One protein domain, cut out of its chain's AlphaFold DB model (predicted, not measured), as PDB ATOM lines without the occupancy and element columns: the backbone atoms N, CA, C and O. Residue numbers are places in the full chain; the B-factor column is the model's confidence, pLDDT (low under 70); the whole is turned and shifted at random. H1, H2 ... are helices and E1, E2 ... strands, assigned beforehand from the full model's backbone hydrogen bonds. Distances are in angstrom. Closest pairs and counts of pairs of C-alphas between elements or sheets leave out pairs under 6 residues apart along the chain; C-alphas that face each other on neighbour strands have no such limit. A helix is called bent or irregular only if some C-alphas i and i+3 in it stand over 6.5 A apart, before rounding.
ATOM      1  N   LEU A  11     226.109 188.869 301.946       92.69
ATOM      2  CA  LEU A  11     224.712 188.447 301.996       92.69
ATOM      3  C   LEU A  11     224.537 186.954 302.327       92.69
ATOM      4  O   LEU A  11     223.427 186.529 302.653       92.69
ATOM      5  N   LYS A  12     225.611 186.151 302.276       92.62
ATOM      6  CA  LYS A  12     225.625 184.763 302.770       92.62
ATOM      7  C   LYS A  12     225.867 184.658 304.274       92.62
ATOM      8  O   LYS A  12     225.676 183.571 304.817       92.62
ATOM      9  N   ASN A  13     226.265 185.743 304.938       92.69
ATOM     10  CA  ASN A  13     226.446 185.760 306.383       92.69
ATOM     11  C   ASN A  13     225.121 186.050 307.095       92.69
ATOM     12  O   ASN A  13     224.257 186.771 306.589       92.69
ATOM     13  N   GLU A  14     224.985 185.528 308.311       93.31
ATOM     14  CA  GLU A  14     223.914 185.950 309.207       93.31
ATOM     15  C   GLU A  14     224.137 187.411 309.651       93.31
ATOM     16  O   GLU A  14     225.287 187.815 309.851       93.31
ATOM     17  N   PRO A  15     223.066 188.213 309.800       94.94
ATOM     18  CA  PRO A  15     221.655 187.813 309.775       94.94
ATOM     19  C   PRO A  15     221.007 187.926 308.376       94.94
ATOM     20  O   PRO A  15     219.826 187.606 308.197       94.94
ATOM     21  N   TYR A  16     221.767 188.370 307.369       96.94
ATOM     22  CA  TYR A  16     221.282 188.626 306.010       96.94
ATOM     23  C   TYR A  16     220.801 187.355 305.306       96.94
ATOM     24  O   TYR A  16     219.734 187.360 304.690       96.94
ATOM     25  N   SER A  17     221.532 186.245 305.434       96.06
ATOM     26  CA  SER A  17     221.169 184.954 304.836       96.06
ATOM     27  C   SER A  17     219.793 184.470 305.289       96.06
ATOM     28  O   SER A  17     218.964 184.070 304.460       96.06
ATOM     29  N   THR A  18     219.507 184.538 306.594       96.62
ATOM     30  CA  THR A  18     218.197 184.166 307.135       96.62
ATOM     31  C   THR A  18     217.109 185.120 306.660       96.62
ATOM     32  O   THR A  18     216.039 184.647 306.255       96.62
ATOM     33  N   PHE A  19     217.364 186.432 306.650       98.00
ATOM     34  CA  PHE A  19     216.409 187.405 306.123       98.00
ATOM     35  C   PHE A  19     216.052 187.098 304.665       98.00
ATOM     36  O   PHE A  19     214.881 186.893 304.350       98.00
ATOM     37  N   ILE A  20     217.055 186.972 303.788       97.88
ATOM     38  CA  ILE A  20     216.870 186.717 302.353       97.88
ATOM     39  C   ILE A  20     216.096 185.417 302.131       97.88
ATOM     40  O   ILE A  20     215.166 185.383 301.325       97.88
ATOM     41  N   LYS A  21     216.428 184.351 302.871       97.44
ATOM     42  CA  LYS A  21     215.713 183.070 302.791       97.44
ATOM     43  C   LYS A  21     214.243 183.203 303.183       97.44
ATOM     44  O   LYS A  21     213.406 182.538 302.577       97.44
ATOM     45  N   LYS A  22     213.917 184.003 304.201       97.94
ATOM     46  CA  LYS A  22     212.526 184.248 304.613       97.94
ATOM     47  C   LYS A  22     211.797 185.141 303.614       97.94
ATOM     48  O   LYS A  22     210.676 184.819 303.245       97.94
ATOM     49  N   PHE A  23     212.450 186.192 303.132       97.56
ATOM     50  CA  PHE A  23     211.889 187.133 302.169       97.56
ATOM     51  C   PHE A  23     211.560 186.463 300.835       97.56
ATOM     52  O   PHE A  23     210.449 186.592 300.339       97.56
ATOM     53  N   ASN A  24     212.482 185.665 300.292       96.69
ATOM     54  CA  ASN A  24     212.278 184.963 299.022       96.69
ATOM     55  C   ASN A  24     211.169 183.887 299.082       96.69
ATOM     56  O   ASN A  24     210.779 183.371 298.040       96.69
ATOM     57  N   LYS A  25     210.690 183.504 300.275       96.62
ATOM     58  CA  LYS A  25     209.559 182.573 300.440       96.62
ATOM     59  C   LYS A  25     208.197 183.264 300.387       96.62
ATOM     60  O   LYS A  25     207.189 182.568 300.317       96.62
ATOM     61  N   LEU A  26     208.158 184.594 300.463       94.06
ATOM     62  CA  LEU A  26     206.916 185.349 300.374       94.06
ATOM     63  C   LEU A  26     206.404 185.316 298.929       94.06
ATOM     64  O   LEU A  26     207.128 185.666 298.001       94.06
ATOM     65  N   THR A  27     205.154 184.899 298.737       89.69
ATOM     66  CA  THR A  27     204.476 184.923 297.426       89.69
ATOM     67  C   THR A  27     203.929 186.314 297.090       89.69
ATOM     68  O   THR A  27     203.831 186.685 295.925       89.69
ATOM     69  N   SER A  28     203.613 187.099 298.120       91.88
ATOM     70  CA  SER A  28     203.314 188.530 298.089       91.88
ATOM     71  C   SER A  28     203.925 189.154 299.339       91.88
ATOM     72  O   SER A  28     204.030 188.483 300.356       91.88
ATOM     73  N   ILE A  29     204.341 190.417 299.281       90.06
ATOM     74  CA  ILE A  29     204.946 191.106 300.432       90.06
ATOM     75  C   ILE A  29     203.925 191.866 301.284       90.06
ATOM     76  O   ILE A  29     204.149 192.082 302.463       90.06
ATOM     77  N   THR A  30     202.807 192.311 300.713       90.69
ATOM     78  CA  THR A  30     201.871 193.206 301.410       90.69
ATOM     79  C   THR A  30     201.137 192.466 302.529       90.69
ATOM     80  O   THR A  30     200.601 191.390 302.293       90.69
ATOM     81  N   ASN A  31     201.058 193.085 303.711       90.12
ATOM     82  CA  ASN A  31     200.487 192.549 304.950       90.12
ATOM     83  C   ASN A  31     201.218 191.321 305.518       90.12
ATOM     84  O   ASN A  31     200.716 190.676 306.437       90.12
ATOM     85  N   GLU A  32     202.421 191.030 305.023       94.75
ATOM     86  CA  GLU A  32     203.267 189.967 305.555       94.75
ATOM     87  C   GLU A  32     204.158 190.448 306.702       94.75
ATOM     88  O   GLU A  32     204.408 191.645 306.901       94.75
ATOM     89  N   LYS A  33     204.686 189.472 307.448       96.62
ATOM     90  CA  LYS A  33     205.657 189.694 308.521       96.62
ATOM     91  C   LYS A  33     206.839 188.738 308.406       96.62
ATOM     92  O   LYS A  33     206.669 187.526 308.306       96.62
ATOM     93  N   ILE A  34     208.052 189.264 308.563       97.94
ATOM     94  CA  ILE A  34     209.256 188.466 308.813       97.94
ATOM     95  C   ILE A  34     209.721 188.723 310.242       97.94
ATOM     96  O   ILE A  34     209.922 189.863 310.637       97.94
ATOM     97  N   ARG A  35     209.920 187.650 311.009       97.31
ATOM     98  CA  ARG A  35     210.528 187.699 312.344       97.31
ATOM     99  C   ARG A  35     211.830 186.927 312.359       97.31
ATOM    100  O   ARG A  35     211.871 185.784 311.899       97.31
ATOM    101  N   MET A  36     212.871 187.496 312.938       96.38
ATOM    102  CA  MET A  36     214.159 186.852 313.171       96.38
ATOM    103  C   MET A  36     214.551 187.018 314.634       96.38
ATOM    104  O   MET A  36     214.088 187.930 315.316       96.38
ATOM    105  N   LYS A  37     215.384 186.104 315.126       93.81
ATOM    106  CA  LYS A  37     215.918 186.170 316.480       93.81
ATOM    107  C   LYS A  37     217.411 185.895 316.429       93.81
ATOM    108  O   LYS A  37     217.816 184.882 315.865       93.81
ATOM    109  N   ILE A  38     218.186 186.784 317.027       89.94
ATOM    110  CA  ILE A  38     219.621 186.646 317.231       89.94
ATOM    111  C   ILE A  38     219.808 186.225 318.682       89.94
ATOM    112  O   ILE A  38     219.417 186.954 319.587       89.94
ATOM    113  N   ASN A  39     220.327 185.023 318.904       84.75
ATOM    114  CA  ASN A  39     220.573 184.487 320.241       84.75
ATOM    115  C   ASN A  39     222.060 184.195 320.400       84.75
ATOM    116  O   ASN A  39     222.730 183.913 319.405       84.75
ATOM    117  N   SER A  40     222.533 184.163 321.648       71.88
ATOM    118  CA  SER A  40     223.860 183.625 321.931       71.88
ATOM    119  C   SER A  40     223.943 182.178 321.451       71.88
ATOM    120  O   SER A  40     223.032 181.376 321.683       71.88
ATOM    121  N   VAL A  41     225.038 181.862 320.764       66.38
ATOM    122  CA  VAL A  41     225.356 180.500 320.317       66.38
ATOM    123  C   VAL A  41     225.874 179.658 321.491       66.38
ATOM    124  O   VAL A  41     225.752 178.437 321.477       66.38
ATOM    125  N   ASP A  42     226.399 180.314 322.528       65.06
ATOM    126  CA  ASP A  42     227.041 179.696 323.683       65.06
ATOM    127  C   ASP A  42     226.297 180.120 324.955       65.06
ATOM    128  O   ASP A  42     226.316 181.291 325.341       65.06
ATOM    129  N   LYS A  43     225.562 179.181 325.569       60.44
ATOM    130  CA  LYS A  43     224.737 179.473 326.754       60.44
ATOM    131  C   LYS A  43     225.569 179.717 328.011       60.44
ATOM    132  O   LYS A  43     225.050 180.323 328.947       60.44
ATOM    133  N   ASP A  44     226.817 179.258 328.003       60.50
ATOM    134  CA  ASP A  44     227.696 179.243 329.169       60.50
ATOM    135  C   ASP A  44     228.611 180.476 329.225       60.50
ATOM    136  O   ASP A  44     229.236 180.751 330.251       60.50
ATOM    137  N   LYS A  45     228.667 181.270 328.146       63.56
ATOM    138  CA  LYS A  45     229.434 182.517 328.098       63.56
ATOM    139  C   LYS A  45     228.553 183.722 328.372       63.56
ATOM    140  O   LYS A  45     227.545 183.925 327.711       63.56
ATOM    141  N   ARG A  46     229.006 184.573 329.298       62.56
ATOM    142  CA  ARG A  46     228.370 185.866 329.602       62.56
ATOM    143  C   ARG A  46     228.463 186.877 328.450       62.56
ATOM    144  O   ARG A  46     227.666 187.798 328.421       62.56
ATOM    145  N   TYR A  47     229.389 186.684 327.511       68.44
ATOM    146  CA  TYR A  47     229.633 187.578 326.377       68.44
ATOM    147  C   TYR A  47     229.859 186.767 325.101       68.44
ATOM    148  O   TYR A  47     230.508 185.716 325.140       68.44
ATOM    149  N   GLY A  48     229.383 187.262 323.960       77.06
ATOM    150  CA  GLY A  48     229.657 186.630 322.674       77.06
ATOM    151  C   GLY A  48     229.196 187.439 321.470       77.06
ATOM    152  O   GLY A  48     228.254 188.218 321.545       77.06
ATOM    153  N   PHE A  49     229.849 187.214 320.332       83.44
ATOM    154  CA  PHE A  49     229.431 187.760 319.044       83.44
ATOM    155  C   PHE A  49     228.554 186.740 318.311       83.44
ATOM    156  O   PHE A  49     228.963 185.593 318.114       83.44
ATOM    157  N   ALA A  50     227.355 187.147 317.893       86.88
ATOM    158  CA  ALA A  50     226.431 186.301 317.149       86.88
ATOM    159  C   ALA A  50     225.766 187.089 316.018       86.88
ATOM    160  O   ALA A  50     225.099 188.092 316.257       86.88
ATOM    161  N   ASN A  51     225.900 186.595 314.782       88.88
ATOM    162  CA  ASN A  51     225.188 187.104 313.603       88.88
ATOM    163  C   ASN A  51     225.261 188.634 313.440       88.88
ATOM    164  O   ASN A  51     224.242 189.266 313.178       88.88
ATOM    165  N   GLY A  52     226.435 189.236 313.649       86.06
ATOM    166  CA  GLY A  52     226.620 190.686 313.528       86.06
ATOM    167  C   GLY A  52     226.404 191.489 314.813       86.06
ATOM    168  O   GLY A  52     226.704 192.674 314.810       86.06
ATOM    169  N   PHE A  53     225.941 190.874 315.904       86.69
ATOM    170  CA  PHE A  53     225.641 191.565 317.159       86.69
ATOM    171  C   PHE A  53     226.567 191.116 318.287       86.69
ATOM    172  O   PHE A  53     226.814 189.918 318.459       86.69
ATOM    173  N   ASN A  54     227.016 192.077 319.094       84.00
ATOM    174  CA  ASN A  54     227.589 191.801 320.403       84.00
ATOM    175  C   ASN A  54     226.446 191.512 321.384       84.00
ATOM    176  O   ASN A  54     225.513 192.300 321.521       84.00
ATOM    177  N   LEU A  55     226.501 190.351 322.025       79.62
ATOM    178  CA  LEU A  55     225.565 189.933 323.058       79.62
ATOM    179  C   LEU A  55     226.296 189.912 324.394       79.62
ATOM    180  O   LEU A  55     227.337 189.268 324.535       79.62
ATOM    181  N   ASP A  56     225.697 190.575 325.370       74.62
ATOM    182  CA  ASP A  56     226.126 190.580 326.760       74.62
ATOM    183  C   ASP A  56     224.946 190.105 327.605       74.62
ATOM    184  O   ASP A  56     223.846 190.641 327.514       74.62
ATOM    185  N   TYR A  57     225.147 189.081 328.424       66.56
ATOM    186  CA  TYR A  57     224.101 188.521 329.275       66.56
ATOM    187  C   TYR A  57     223.550 189.497 330.319       66.56
ATOM    188  O   TYR A  57     222.470 189.230 330.852       66.56
ATOM    189  N   VAL A  58     224.276 190.580 330.593       67.81
ATOM    190  CA  VAL A  58     223.874 191.681 331.466       67.81
ATOM    191  C   VAL A  58     222.944 192.644 330.713       67.81
ATOM    192  O   VAL A  58     221.829 192.904 331.172       67.81
ATOM    193  N   TYR A  59     223.331 193.084 329.508       72.88
ATOM    194  CA  TYR A  59     222.579 194.088 328.735       72.88
ATOM    195  C   TYR A  59     221.551 193.511 327.749       72.88
ATOM    196  O   TYR A  59     220.442 194.027 327.621       72.88
ATOM    197  N   THR A  60     221.898 192.455 327.010       78.69
ATOM    198  CA  THR A  60     221.057 191.862 325.960       78.69
ATOM    199  C   THR A  60     221.410 190.398 325.664       78.69
ATOM    200  O   THR A  60     222.391 190.056 325.001       78.69
ATOM    201  N   LYS A  61     220.538 189.478 326.095       78.62
ATOM    202  CA  LYS A  61     220.684 188.033 325.808       78.62
ATOM    203  C   LYS A  61     220.276 187.649 324.386       78.62
ATOM    204  O   LYS A  61     220.631 186.573 323.896       78.62
ATOM    205  N   SER A  62     219.450 188.473 323.746       87.69
ATOM    206  CA  SER A  62     218.978 188.234 322.387       87.69
ATOM    207  C   SER A  62     218.352 189.481 321.788       87.69
ATOM    208  O   SER A  62     217.580 190.158 322.469       87.69
ATOM    209  N   PHE A  63     218.547 189.663 320.486       92.06
ATOM    210  CA  PHE A  63     217.790 190.616 319.684       92.06
ATOM    211  C   PHE A  63     216.669 189.908 318.922       92.06
ATOM    212  O   PHE A  63     216.829 188.788 318.428       92.06
ATOM    213  N   ALA A  64     215.521 190.560 318.802       95.50
ATOM    214  CA  ALA A  64     214.459 190.173 317.887       95.50
ATOM    215  C   ALA A  64     214.323 191.248 316.811       95.50
ATOM    216  O   ALA A  64     214.149 192.413 317.141       95.50
ATOM    217  N   LEU A  65     214.388 190.842 315.545       97.81
ATOM    218  CA  LEU A  65     214.203 191.727 314.398       97.81
ATOM    219  C   LEU A  65     212.872 191.366 313.742       97.81
ATOM    220  O   LEU A  65     212.696 190.247 313.249       97.81
ATOM    221  N   ASP A  66     211.932 192.298 313.752       98.25
ATOM    222  CA  ASP A  66     210.627 192.180 313.116       98.25
ATOM    223  C   ASP A  66     210.547 193.127 311.913       98.25
ATOM    224  O   ASP A  66     210.937 194.284 312.002       98.25
ATOM    225  N   PHE A  67     210.011 192.647 310.795       98.44
ATOM    226  CA  PHE A  67     209.671 193.432 309.608       98.44
ATOM    227  C   PHE A  67     208.203 193.191 309.300       98.44
ATOM    228  O   PHE A  67     207.791 192.039 309.158       98.44
ATOM    229  N   LYS A  68     207.417 194.255 309.195       97.81
ATOM    230  CA  LYS A  68     206.029 194.223 308.734       97.81
ATOM    231  C   LYS A  68     205.912 195.088 307.495       97.81
ATOM    232  O   LYS A  68     206.477 196.175 307.450       97.81
ATOM    233  N   TYR A  69     205.150 194.621 306.523       97.25
ATOM    234  CA  TYR A  69     204.994 195.297 305.245       97.25
ATOM    235  C   TYR A  69     203.550 195.746 305.106       97.25
ATOM    236  O   TYR A  69     202.646 194.917 305.035       97.25
ATOM    237  N   ILE A  70     203.316 197.048 305.097       93.94
ATOM    238  CA  ILE A  70     201.971 197.618 305.119       93.94
ATOM    239  C   ILE A  70     201.788 198.468 303.873       93.94
ATOM    240  O   ILE A  70     202.716 199.124 303.407       93.94
ATOM    241  N   MET A  71     200.578 198.440 303.329       91.25
ATOM    242  CA  MET A  71     200.158 199.374 302.299       91.25
ATOM    243  C   MET A  71     198.977 200.159 302.843       91.25
ATOM    244  O   MET A  71     197.954 199.563 303.179       91.25
ATOM    245  N   TYR A  72     199.138 201.470 302.978       84.38
ATOM    246  CA  TYR A  72     198.052 202.354 303.379       84.38
ATOM    247  C   TYR A  72     197.552 203.143 302.180       84.38
ATOM    248  O   TYR A  72     198.302 203.482 301.264       84.38
ATOM    249  N   VAL A  73     196.250 203.389 302.197       80.81
ATOM    250  CA  VAL A  73     195.594 204.298 301.273       80.81
ATOM    251  C   VAL A  73     195.663 205.679 301.902       80.81
ATOM    252  O   VAL A  73     195.288 205.839 303.063       80.81
ATOM    253  N   ASP A  74     196.176 206.646 301.154       70.19
ATOM    254  CA  ASP A  74     196.204 208.039 301.577       70.19
ATOM    255  C   ASP A  74     194.764 208.517 301.837       70.19
ATOM    256  O   ASP A  74     193.866 208.347 301.005       70.19
ATOM    257  N   THR A  75     194.534 209.070 303.028       67.69
ATOM    258  CA  THR A  75     193.212 209.524 303.470       67.69
ATOM    259  C   THR A  75     192.710 210.724 302.675       67.69
ATOM    260  O   THR A  75     191.500 210.889 302.538       67.69
ATOM    261  N   GLU A  76     193.613 211.545 302.135       67.12
ATOM    262  CA  GLU A  76     193.272 212.707 301.307       67.12
ATOM    263  C   GLU A  76     193.154 212.329 299.825       67.12
ATOM    264  O   GLU A  76     192.392 212.938 299.072       67.12
ATOM    265  N   TYR A  77     193.852 211.268 299.412       67.38
ATOM    266  CA  TYR A  77     193.876 210.794 298.033       67.38
ATOM    267  C   TYR A  77     193.703 209.278 297.970       67.38
ATOM    268  O   TYR A  77     194.669 208.541 297.821       67.38
ATOM    269  N   ILE A  78     192.451 208.809 297.955       64.25
ATOM    270  CA  ILE A  78     192.074 207.375 297.973       64.25
ATOM    271  C   ILE A  78     192.764 206.533 296.869       64.25
ATOM    272  O   ILE A  78     192.904 205.317 296.982       64.25
ATOM    273  N   TRP A  79     193.231 207.167 295.791       63.41
ATOM    274  CA  TRP A  79     193.950 206.521 294.685       63.41
ATOM    275  C   TRP A  79     195.453 206.333 294.932       63.41
ATOM    276  O   TRP A  79     196.108 205.602 294.191       63.41
ATOM    277  N   ARG A  80     196.025 207.001 295.939       75.56
ATOM    278  CA  ARG A  80     197.439 206.896 296.300       75.56
ATOM    279  C   ARG A  80     197.608 205.826 297.364       75.56
ATOM    280  O   ARG A  80     197.114 205.941 298.481       75.56
ATOM    281  N   GLN A  81     198.320 204.774 296.986       82.69
ATOM    282  CA  GLN A  81     198.785 203.755 297.911       82.69
ATOM    283  C   GLN A  81     200.242 204.023 298.242       82.69
ATOM    284  O   GLN A  81     201.068 204.201 297.345       82.69
ATOM    285  N   THR A  82     200.553 204.000 299.529       89.88
ATOM    286  CA  THR A  82     201.914 204.158 300.016       89.88
ATOM    287  C   THR A  82     202.334 202.872 300.704       89.88
ATOM    288  O   THR A  82     201.643 202.342 301.577       89.88
ATOM    289  N   PHE A  83     203.468 202.342 300.255       94.44
ATOM    290  CA  PHE A  83     204.073 201.148 300.817       94.44
ATOM    291  C   PHE A  83     205.058 201.528 301.918       94.44
ATOM    292  O   PHE A  83     205.890 202.423 301.755       94.44
ATOM    293  N   CYS A  84     204.973 200.813 303.033       95.50
ATOM    294  CA  CYS A  84     205.776 201.059 304.210       95.50
ATOM    295  C   CYS A  84     206.307 199.762 304.805       95.50
ATOM    296  O   CYS A  84     205.604 198.752 304.907       95.50
ATOM    297  N   ILE A  85     207.546 199.828 305.271       97.81
ATOM    298  CA  ILE A  85     208.194 198.802 306.069       97.81
ATOM    299  C   ILE A  85     208.212 199.310 307.504       97.81
ATOM    300  O   ILE A  85     208.807 200.343 307.790       97.81
ATOM    301  N   ILE A  86     207.559 198.585 308.406       98.06
ATOM    302  CA  ILE A  86     207.713 198.791 309.844       98.06
ATOM    303  C   ILE A  86     208.717 197.763 310.330       98.06
ATOM    304  O   ILE A  86     208.401 196.573 310.448       98.06
ATOM    305  N   HIS A  87     209.930 198.223 310.588       98.25
ATOM    306  CA  HIS A  87     210.983 197.415 311.164       98.25
ATOM    307  C   HIS A  87     211.098 197.697 312.661       98.25
ATOM    308  O   HIS A  87     210.978 198.834 313.099       98.25
ATOM    309  N   THR A  88     211.269 196.668 313.483       98.25
ATOM    310  CA  THR A  88     211.507 196.822 314.919       98.25
ATOM    311  C   THR A  88     212.618 195.892 315.360       98.25
ATOM    312  O   THR A  88     212.506 194.677 315.169       98.25
ATOM    313  N   ILE A  89     213.641 196.459 315.991       96.25
ATOM    314  CA  ILE A  89     214.611 195.714 316.785       96.25
ATOM    315  C   ILE A  89     214.220 195.809 318.259       96.25
ATOM    316  O   ILE A  89     213.980 196.894 318.796       96.25
ATOM    317  N   SER A  90     214.114 194.652 318.905       95.25
ATOM    318  CA  SER A  90     213.741 194.537 320.312       95.25
ATOM    319  C   SER A  90     214.771 193.735 321.087       95.25
ATOM    320  O   SER A  90     215.227 192.690 320.618       95.25
ATOM    321  N   TYR A  91     215.061 194.163 322.309       91.75
ATOM    322  CA  TYR A  91     215.899 193.421 323.246       91.75
ATOM    323  C   TYR A  91     215.446 193.646 324.685       91.75
ATOM    324  O   TYR A  91     214.739 194.607 324.979       91.75
ATOM    325  N   LYS A  92     215.808 192.715 325.569       89.31
ATOM    326  CA  LYS A  92     215.485 192.768 326.995       89.31
ATOM    327  C   LYS A  92     216.775 192.906 327.799       89.31
ATOM    328  O   LYS A  92     217.661 192.070 327.610       89.31
ATOM    329  N   PHE A  93     216.820 193.881 328.702       85.75
ATOM    330  CA  PHE A  93     217.849 193.989 329.740       85.75
ATOM    331  C   PHE A  93     217.339 193.386 331.060       85.75
ATOM    332  O   PHE A  93     216.127 193.322 331.293       85.75
ATOM    333  N   GLU A  94     218.243 192.849 331.882       77.88
ATOM    334  CA  GLU A  94     217.859 192.040 333.052       77.88
ATOM    335  C   GLU A  94     217.858 192.805 334.378       77.88
ATOM    336  O   GLU A  94     217.044 192.470 335.236       77.88
ATOM    337  N   GLU A  95     218.722 193.806 334.555       76.12
ATOM    338  CA  GLU A  95     218.828 194.547 335.821       76.12
ATOM    339  C   GLU A  95     218.157 195.920 335.699       76.12
ATOM    340  O   GLU A  95     218.405 196.660 334.743       76.12
ATOM    341  N   ASP A  96     217.303 196.257 336.669       73.31
ATOM    342  CA  ASP A  96     216.576 197.535 336.705       73.31
ATOM    343  C   ASP A  96     217.526 198.739 336.813       73.31
ATOM    344  O   ASP A  96     217.195 199.822 336.338       73.31
ATOM    345  N   ASP A  97     218.739 198.532 337.334       78.81
ATOM    346  CA  ASP A  97     219.792 199.550 337.426       78.81
ATOM    347  C   ASP A  97     220.231 200.081 336.045       78.81
ATOM    348  O   ASP A  97     220.765 201.185 335.943       78.81
ATOM    349  N   TYR A  98     219.961 199.344 334.957       80.62
ATOM    350  CA  TYR A  98     220.207 199.812 333.587       80.62
ATOM    351  C   TYR A  98     219.032 200.578 332.979       80.62
ATOM    352  O   TYR A  98     219.161 201.074 331.861       80.62
ATOM    353  N   TYR A  99     217.887 200.689 333.662       86.75
ATOM    354  CA  TYR A  99     216.700 201.340 333.105       86.75
ATOM    355  C   TYR A  99     216.990 202.786 332.694       86.75
ATOM    356  O   TYR A  99     216.702 203.161 331.558       86.75
ATOM    357  N   ASP A 100     217.623 203.568 333.572       87.19
ATOM    358  CA  ASP A 100     217.954 204.972 333.302       87.19
ATOM    359  C   ASP A 100     218.935 205.104 332.128       87.19
ATOM    360  O   ASP A 100     218.715 205.892 331.211       87.19
ATOM    361  N   MET A 101     219.957 204.242 332.076       87.75
ATOM    362  CA  MET A 101     220.910 204.184 330.962       87.75
ATOM    363  C   MET A 101     220.227 203.830 329.629       87.75
ATOM    364  O   MET A 101     220.543 204.396 328.577       87.75
ATOM    365  N   MET A 102     219.269 202.900 329.652       88.62
ATOM    366  CA  MET A 102     218.492 202.531 328.469       88.62
ATOM    367  C   MET A 102     217.542 203.658 328.055       88.62
ATOM    368  O   MET A 102     217.376 203.894 326.858       88.62
ATOM    369  N   MET A 103     216.955 204.382 329.011       90.00
ATOM    370  CA  MET A 103     216.136 205.568 328.747       90.00
ATOM    371  C   MET A 103     216.952 206.684 328.097       90.00
ATOM    372  O   MET A 103     216.511 207.250 327.094       90.00
ATOM    373  N   ASP A 104     218.157 206.950 328.598       90.88
ATOM    374  CA  ASP A 104     219.080 207.910 327.992       90.88
ATOM    375  C   ASP A 104     219.419 207.501 326.561       90.88
ATOM    376  O   ASP A 104     219.275 208.304 325.638       90.88
ATOM    377  N   THR A 105     219.757 206.227 326.353       88.69
ATOM    378  CA  THR A 105     220.043 205.652 325.032       88.69
ATOM    379  C   THR A 105     218.887 205.859 324.052       88.69
ATOM    380  O   THR A 105     219.093 206.364 322.944       88.69
ATOM    381  N   ILE A 106     217.661 205.476 324.426       92.00
ATOM    382  CA  ILE A 106     216.517 205.601 323.519       92.00
ATOM    383  C   ILE A 106     216.127 207.059 323.277       92.00
ATOM    384  O   ILE A 106     215.752 207.400 322.154       92.00
ATOM    385  N   SER A 107     216.275 207.929 324.281       92.94
ATOM    386  CA  SER A 107     216.082 209.374 324.132       92.94
ATOM    387  C   SER A 107     217.064 209.935 323.111       92.94
ATOM    388  O   SER A 107     216.705 210.718 322.232       92.94
ATOM    389  N   ASP A 108     218.309 209.486 323.177       91.94
ATOM    390  CA  ASP A 108     219.362 209.891 322.268       91.94
ATOM    391  C   ASP A 108     219.124 209.422 320.829       91.94
ATOM    392  O   ASP A 108     219.366 210.180 319.884       91.94
ATOM    393  N   ILE A 109     218.621 208.204 320.635       91.75
ATOM    394  CA  ILE A 109     218.197 207.723 319.313       91.75
ATOM    395  C   ILE A 109     217.043 208.586 318.788       91.75
ATOM    396  O   ILE A 109     217.093 209.043 317.646       91.75
ATOM    397  N   GLN A 110     216.047 208.888 319.626       92.00
ATOM    398  CA  GLN A 110     214.906 209.728 319.246       92.00
ATOM    399  C   GLN A 110     215.313 211.160 318.877       92.00
ATOM    400  O   GLN A 110     214.799 211.701 317.902       92.00
ATOM    401  N   LYS A 111     216.277 211.771 319.578       92.56
ATOM    402  CA  LYS A 111     216.823 213.098 319.215       92.56
ATOM    403  C   LYS A 111     217.468 213.116 317.827       92.56
ATOM    404  O   LYS A 111     217.573 214.177 317.217       92.56
ATOM    405  N   ARG A 112     217.923 211.957 317.338       90.56
ATOM    406  CA  ARG A 112     218.525 211.778 316.008       90.56
ATOM    407  C   ARG A 112     217.490 211.411 314.938       90.56
ATOM    408  O   ARG A 112     217.868 211.182 313.789       90.56
ATOM    409  N   ASN A 113     216.199 211.383 315.272       89.94
ATOM    410  CA  ASN A 113     215.146 211.212 314.278       89.94
ATOM    411  C   ASN A 113     215.246 212.309 313.197       89.94
ATOM    412  O   ASN A 113     215.576 213.458 313.489       89.94
ATOM    413  N   GLY A 114     215.044 211.932 311.934       87.94
ATOM    414  CA  GLY A 114     215.299 212.788 310.768       87.94
ATOM    415  C   GLY A 114     216.764 212.882 310.309       87.94
ATOM    416  O   GLY A 114     217.012 213.386 309.217       87.94
ATOM    417  N   TYR A 115     217.736 212.364 311.075       90.62
ATOM    418  CA  TYR A 115     219.154 212.315 310.673       90.62
ATOM    419  C   TYR A 115     219.609 210.933 310.181       90.62
ATOM    420  O   TYR A 115     220.711 210.800 309.647       90.62
ATOM    421  N   PHE A 116     218.785 209.897 310.350       88.44
ATOM    422  CA  PHE A 116     219.097 208.553 309.871       88.44
ATOM    423  C   PHE A 116     218.995 208.480 308.346       88.44
ATOM    424  O   PHE A 116     217.915 208.592 307.769       88.44
ATOM    425  N   TYR A 117     220.130 208.237 307.692       90.62
ATOM    426  CA  TYR A 117     220.172 207.890 306.279       90.62
ATOM    427  C   TYR A 117     220.246 206.370 306.122       90.62
ATOM    428  O   TYR A 117     221.242 205.757 306.498       90.62
ATOM    429  N   ILE A 118     219.197 205.771 305.555       91.56
ATOM    430  CA  ILE A 118     219.136 204.323 305.301       91.56
ATOM    431  C   ILE A 118     219.569 203.996 303.867       91.56
ATOM    432  O   ILE A 118     220.412 203.133 303.648       91.56
ATOM    433  N   SER A 119     218.976 204.656 302.871       92.56
ATOM    434  CA  SER A 119     219.266 204.440 301.449       92.56
ATOM    435  C   SER A 119     218.608 205.530 300.606       92.56
ATOM    436  O   SER A 119     217.583 206.084 301.000       92.56
ATOM    437  N   SER A 120     219.120 205.779 299.400       92.81
ATOM    438  CA  SER A 120     218.468 206.644 298.406       92.81
ATOM    439  C   SER A 120     217.109 206.116 297.924       92.81
ATOM    440  O   SER A 120     216.379 206.840 297.259       92.81
ATOM    441  N   MET A 121     216.775 204.856 298.223       95.06
ATOM    442  CA  MET A 121     215.479 204.237 297.905       95.06
ATOM    443  C   MET A 121     214.389 204.554 298.940       95.06
ATOM    444  O   MET A 121     213.219 204.220 298.730       95.06
ATOM    445  N   VAL A 122     214.772 205.151 300.071       94.44
ATOM    446  CA  VAL A 122     213.863 205.547 301.145       94.44
ATOM    447  C   VAL A 122     213.371 206.965 300.890       94.44
ATOM    448  O   VAL A 122     214.169 207.871 300.666       94.44
ATOM    449  N   LYS A 123     212.049 207.146 300.925       92.31
ATOM    450  CA  LYS A 123     211.397 208.455 300.777       92.31
ATOM    451  C   LYS A 123     211.297 209.167 302.120       92.31
ATOM    452  O   LYS A 123     211.631 210.340 302.218       92.31
ATOM    453  N   GLU A 124     210.870 208.437 303.144       92.69
ATOM    454  CA  GLU A 124     210.684 208.944 304.502       92.69
ATOM    455  C   GLU A 124     211.079 207.861 305.504       92.69
ATOM    456  O   GLU A 124     210.862 206.670 305.260       92.69
ATOM    457  N   CYS A 125     211.663 208.277 306.626       94.50
ATOM    458  CA  CYS A 125     212.010 207.405 307.737       94.50
ATOM    459  C   CYS A 125     211.706 208.121 309.049       94.50
ATOM    460  O   CYS A 125     212.217 209.212 309.289       94.50
ATOM    461  N   ASP A 126     210.897 207.479 309.884       94.75
ATOM    462  CA  ASP A 126     210.600 207.919 311.242       94.75
ATOM    463  C   ASP A 126     211.061 206.855 312.241       94.75
ATOM    464  O   ASP A 126     210.911 205.654 311.988       94.75
ATOM    465  N   VAL A 127     211.634 207.289 313.365       95.38
ATOM    466  CA  VAL A 127     212.162 206.400 314.406       95.38
ATOM    467  C   VAL A 127     211.455 206.660 315.726       95.38
ATOM    468  O   VAL A 127     211.550 207.745 316.296       95.38
ATOM    469  N   ASN A 128     210.811 205.623 316.256       96.12
ATOM    470  CA  ASN A 128     210.185 205.640 317.571       96.12
ATOM    471  C   ASN A 128     210.838 204.615 318.484       96.12
ATOM    472  O   ASN A 128     210.982 203.450 318.122       96.12
ATOM    473  N   CYS A 129     211.177 205.032 319.699       96.06
ATOM    474  CA  CYS A 129     211.749 204.154 320.703       96.06
ATOM    475  C   CYS A 129     210.834 204.062 321.924       96.06
ATOM    476  O   CYS A 129     210.134 205.012 322.268       96.06
ATOM    477  N   SER A 130     210.824 202.907 322.582       94.94
ATOM    478  CA  SER A 130     210.065 202.705 323.818       94.94
ATOM    479  C   SER A 130     210.687 201.618 324.682       94.94
ATOM    480  O   SER A 130     211.277 200.670 324.164       94.94
ATOM    481  N   ILE A 131     210.496 201.727 325.996       93.56
ATOM    482  CA  ILE A 131     210.773 200.661 326.962       93.56
ATOM    483  C   ILE A 131     209.450 200.281 327.613       93.56
ATOM    484  O   ILE A 131     208.711 201.148 328.079       93.56
ATOM    485  N   ASN A 132     209.111 198.993 327.619       90.06
ATOM    486  CA  ASN A 132     207.909 198.523 328.306       90.06
ATOM    487  C   ASN A 132     208.193 198.121 329.763       90.06
ATOM    488  O   ASN A 132     209.337 198.001 330.187       90.06
ATOM    489  N   ASN A 133     207.133 197.816 330.511       85.44
ATOM    490  CA  ASN A 133     207.195 197.380 331.912       85.44
ATOM    491  C   ASN A 133     207.864 196.009 332.156       85.44
ATOM    492  O   ASN A 133     207.826 195.501 333.270       85.44
ATOM    493  N   LYS A 134     208.411 195.371 331.118       88.44
ATOM    494  CA  LYS A 134     209.161 194.111 331.195       88.44
ATOM    495  C   LYS A 134     210.626 194.306 330.795       88.44
ATOM    496  O   LYS A 134     211.266 193.327 330.403       88.44
ATOM    497  N   ASN A 135     211.115 195.547 330.839       89.19
ATOM    498  CA  ASN A 135     212.467 195.945 330.444       89.19
ATOM    499  C   ASN A 135     212.799 195.561 328.995       89.19
ATOM    500  O   ASN A 135     213.930 195.210 328.667       89.19
ATOM    501  N   ILE A 136     211.789 195.577 328.116       91.88
ATOM    502  CA  ILE A 136     211.985 195.350 326.683       91.88
ATOM    503  C   ILE A 136     212.069 196.701 325.996       91.88
ATOM    504  O   ILE A 136     211.072 197.427 325.924       91.88
ATOM    505  N   VAL A 137     213.245 196.982 325.453       93.50
ATOM    506  CA  VAL A 137     213.492 198.101 324.555       93.50
ATOM    507  C   VAL A 137     212.994 197.730 323.165       93.50
ATOM    508  O   VAL A 137     213.228 196.618 322.689       93.50
ATOM    509  N   ASN A 138     212.303 198.657 322.511       96.31
ATOM    510  CA  ASN A 138     211.900 198.562 321.115       96.31
ATOM    511  C   ASN A 138     212.361 199.823 320.396       96.31
ATOM    512  O   ASN A 138     212.020 200.925 320.825       96.31
ATOM    513  N   ILE A 139     213.087 199.652 319.297       96.06
ATOM    514  CA  ILE A 139     213.419 200.723 318.358       96.06
ATOM    515  C   ILE A 139     212.707 200.379 317.056       96.06
ATOM    516  O   ILE A 139     212.985 199.349 316.440       96.06
ATOM    517  N   THR A 140     211.747 201.211 316.672       97.88
ATOM    518  CA  THR A 140     210.867 200.999 315.527       97.88
ATOM    519  C   THR A 140     211.153 202.035 314.451       97.88
ATOM    520  O   THR A 140     210.950 203.225 314.670       97.88
ATOM    521  N   TYR A 141     211.566 201.559 313.281       97.19
ATOM    522  CA  TYR A 141     211.704 202.344 312.062       97.19
ATOM    523  C   TYR A 141     210.440 202.183 311.216       97.19
ATOM    524  O   TYR A 141     210.065 201.064 310.856       97.19
ATOM    525  N   THR A 142     209.813 203.298 310.865       96.62
ATOM    526  CA  THR A 142     208.732 203.367 309.879       96.62
ATOM    527  C   THR A 142     209.319 203.951 308.605       96.62
ATOM    528  O   THR A 142     209.720 205.111 308.587       96.62
ATOM    529  N   VAL A 143     209.432 203.133 307.558       96.50
ATOM    530  CA  VAL A 143     210.169 203.481 306.338       96.50
ATOM    531  C   VAL A 143     209.262 203.406 305.123       96.50
ATOM    532  O   VAL A 143     208.774 202.330 304.772       96.50
ATOM    533  N   THR A 144     209.092 204.532 304.445       95.56
ATOM    534  CA  THR A 144     208.337 204.621 303.193       95.56
ATOM    535  C   THR A 144     209.272 204.413 302.007       95.56
ATOM    536  O   THR A 144     210.273 205.117 301.857       95.56
ATOM    537  N   CYS A 145     208.947 203.463 301.130       94.94
ATOM    538  CA  CYS A 145     209.732 203.170 299.930       94.94
ATOM    539  C   CYS A 145     208.859 202.579 298.815       94.94
ATOM    540  O   CYS A 145     207.681 202.283 299.008       94.94
ATOM    541  N   GLU A 146     209.436 202.392 297.630       94.69
ATOM    542  CA  GLU A 146     208.789 201.595 296.580       94.69
ATOM    543  C   GLU A 146     208.815 200.109 296.951       94.69
ATOM    544  O   GLU A 146     209.768 199.620 297.568       94.69
ATOM    545  N   LYS A 147     207.753 199.387 296.589       94.81
ATOM    546  CA  LYS A 147     207.544 197.989 296.986       94.81
ATOM    547  C   LYS A 147     208.635 197.072 296.433       94.81
ATOM    548  O   LYS A 147     209.065 196.141 297.110       94.81
ATOM    549  N   GLU A 148     209.110 197.358 295.228       94.69
ATOM    550  CA  GLU A 148     210.157 196.611 294.530       94.69
ATOM    551  C   GLU A 148     211.505 196.720 295.259       94.69
ATOM    552  O   GLU A 148     212.298 195.778 295.254       94.69
ATOM    553  N   ASN A 149     211.727 197.833 295.966       96.25
ATOM    554  CA  ASN A 149     212.955 198.113 296.709       96.25
ATOM    555  C   ASN A 149     212.945 197.530 298.130       96.25
ATOM    556  O   ASN A 149     213.957 197.598 298.830       96.25
ATOM    557  N   ALA A 150     211.835 196.927 298.571       96.81
ATOM    558  CA  ALA A 150     211.649 196.537 299.966       96.81
ATOM    559  C   ALA A 150     212.734 195.591 300.491       96.81
ATOM    560  O   ALA A 150     213.170 195.709 301.633       96.81
ATOM    561  N   LYS A 151     213.204 194.668 299.644       97.19
ATOM    562  CA  LYS A 151     214.282 193.745 300.004       97.19
ATOM    563  C   LYS A 151     215.571 194.487 300.341       97.19
ATOM    564  O   LYS A 151     216.172 194.201 301.370       97.19
ATOM    565  N   GLU A 152     215.979 195.413 299.477       97.00
ATOM    566  CA  GLU A 152     217.214 196.179 299.650       97.00
ATOM    567  C   GLU A 152     217.113 197.087 300.876       97.00
ATOM    568  O   GLU A 152     218.004 197.088 301.718       97.00
ATOM    569  N   VAL A 153     215.978 197.770 301.050       97.88
ATOM    570  CA  VAL A 153     215.731 198.614 302.226       97.88
ATOM    571  C   VAL A 153     215.812 197.805 303.524       97.88
ATOM    572  O   VAL A 153     216.455 198.244 304.472       97.88
ATOM    573  N   CYS A 154     215.243 196.596 303.574       98.12
ATOM    574  CA  CYS A 154     215.378 195.728 304.744       98.12
ATOM    575  C   CYS A 154     216.828 195.300 305.012       98.12
ATOM    576  O   CYS A 154     217.223 195.225 306.172       98.12
ATOM    577  N   LEU A 155     217.632 195.026 303.977       97.62
ATOM    578  CA  LEU A 155     219.054 194.709 304.155       97.62
ATOM    579  C   LEU A 155     219.823 195.904 304.740       97.62
ATOM    580  O   LEU A 155     220.634 195.719 305.645       97.62
ATOM    581  N   GLN A 156     219.525 197.124 304.289       96.94
ATOM    582  CA  GLN A 156     220.130 198.341 304.839       96.94
ATOM    583  C   GLN A 156     219.684 198.607 306.283       96.94
ATOM    584  O   GLN A 156     220.508 198.971 307.116       96.94
ATOM    585  N   LEU A 157     218.415 198.349 306.619       97.19
ATOM    586  CA  LEU A 157     217.922 198.430 307.999       97.19
ATOM    587  C   LEU A 157     218.651 197.450 308.927       97.19
ATOM    588  O   LEU A 157     219.081 197.840 310.005       97.19
ATOM    589  N   ILE A 158     218.883 196.215 308.476       96.94
ATOM    590  CA  ILE A 158     219.691 195.232 309.211       96.94
ATOM    591  C   ILE A 158     221.131 195.728 309.409       96.94
ATOM    592  O   ILE A 158     221.694 195.576 310.491       96.94
ATOM    593  N   SER A 159     221.744 196.327 308.384       95.19
ATOM    594  CA  SER A 159     223.083 196.916 308.511       95.19
ATOM    595  C   SER A 159     223.097 198.080 309.502       95.19
ATOM    596  O   SER A 159     224.059 198.230 310.254       95.19
ATOM    597  N   ASN A 160     222.039 198.891 309.516       93.69
ATOM    598  CA  ASN A 160     221.880 200.001 310.446       93.69
ATOM    599  C   ASN A 160     221.718 199.506 311.890       93.69
ATOM    600  O   ASN A 160     222.360 200.057 312.778       93.69
ATOM    601  N   ASP A 161     220.954 198.435 312.123       93.50
ATOM    602  CA  ASP A 161     220.893 197.774 313.430       93.50
ATOM    603  C   ASP A 161     222.280 197.306 313.875       93.50
ATOM    604  O   ASP A 161     222.723 197.633 314.971       93.50
ATOM    605  N   ILE A 162     223.000 196.582 313.012       92.38
ATOM    606  CA  ILE A 162     224.357 196.118 313.325       92.38
ATOM    607  C   ILE A 162     225.238 197.309 313.713       92.38
ATOM    608  O   ILE A 162     225.879 197.270 314.756       92.38
ATOM    609  N   ALA A 163     225.226 198.389 312.926       90.38
ATOM    610  CA  ALA A 163     225.999 199.594 313.210       90.38
ATOM    611  C   ALA A 163     225.608 200.243 314.548       90.38
ATOM    612  O   ALA A 163     226.487 200.578 315.342       90.38
ATOM    613  N   LEU A 164     224.311 200.376 314.829       87.50
ATOM    614  CA  LEU A 164     223.809 200.964 316.071       87.50
ATOM    615  C   LEU A 164     224.285 200.184 317.303       87.50
ATOM    616  O   LEU A 164     224.670 200.795 318.296       87.50
ATOM    617  N   PHE A 165     224.327 198.854 317.204       83.31
ATOM    618  CA  PHE A 165     224.751 197.957 318.282       83.31
ATOM    619  C   PHE A 165     226.234 197.535 318.200       83.31
ATOM    620  O   PHE A 165     226.645 196.603 318.892       83.31
ATOM    621  N   THR A 166     227.053 198.207 317.376       76.81
ATOM    622  CA  THR A 166     228.522 198.012 317.368       76.81
ATOM    623  C   THR A 166     229.262 198.864 318.391       76.81
ATOM    624  O   THR A 166     230.407 198.552 318.712       76.81
TER     625      THR A 166
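This is residues 11 to 166 of the 169 residues of an uncharacterized protein of Coprococcus eutactus CAG:665 (UniProt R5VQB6). A twisted sheet of five strands forms a wall, with three helices over one face and the other face bare. H3 packs on the inner strand E5, H1 is over the edge strand E1 and H2 over the other edge strand, E6, while the small hairpin E2 and E3 lies at one end of the long axis and the link of the hairpin E4 and E5 at the other. The printed part has 156 residues with three named helices and seven named strands, in the order H1 E1 E2 E3 E4 E5 H2 E6 E7 H3; the large sheet runs E1 E4 E5 E7 E6, antiparallel throughout. The class is mixed, helices and strands, and the whole is compact, with a radius of gyration of the C-alphas of 16.4 A and an elongated outline of 53 by 34 by 26 A.

The large sheet holds E1, residues 33 to 39, E4, residues 62 to 73, E5, residues 81 to 92, E7, residues 136 to 145, and E6, residues 122 to 131. Within hydrogen-bond range are N 36 and O 65 between E1 and E4, 2.8 A, N 68 and O 86 in the hairpin E4 and E5, 2.8 A, N 87 and O 141 between E5 and E7, 2.9 A, and N 140 and O 128 in the hairpin E6 and E7, 2.8 A. H1, residues 16 to 23, H2, residues 96 to 111, and H3, residues 147 to 164, are on the same face, making two layers, helices on one face of a sheet. H3 comes closest to E5 at the C-alphas of Lys 147 and Phe 83, 6.1 A apart. H1 touches H3, through residues 151 to 158 of H3 alone; their closest C-alphas, of Tyr 16 and Leu 155, are 6.7 A apart. These two helices run opposite ways at a shallow tilt of 33 degrees, only just short of steep. H1 lies over E1 at a height over the sheet of 9.4 A and runs along the strands. H2 lies over E6 at a height over the sheet of 8.6 A and runs along the strands; it is apart from H1 and H3. The hairpin E2, residues 47 to 50, and E3, residues 53 to 56, has N 48 and O 55 within hydrogen-bond range, 2.9 A. The closest C-alphas of E3 and H3, of Phe 53 and Ile 162, are 6.1 A apart. In H1 every O i to N i+4 pair is within hydrogen-bond range, in H2 10 of 12 and in H3 12 of 14.

H1 begins at C-alpha 16, (221.282, 188.626, 306.010). E4 measures 35.4 A, E5 35.3 A, E7 28.0 A and E6 26.5 A. H2 measures 23.4 A and is irregular, with C-alphas 97 and 100 7.1 A apart. H3 measures 25.3 A and is irregular, with C-alphas 148 and 151 7.4 A apart; it has a kink of 28 degrees near residue 154 and ends at C-alpha 164, (223.809, 200.964, 316.071).

The two C-alphas farthest apart, of Asp 44 and Tyr 77, are 55.8 A apart. The printed part has no cut and no long link. The mean pLDDT of the printed part is 88.9; residues 41 to 47, 57 to 58 and 75 to 79 are under 70.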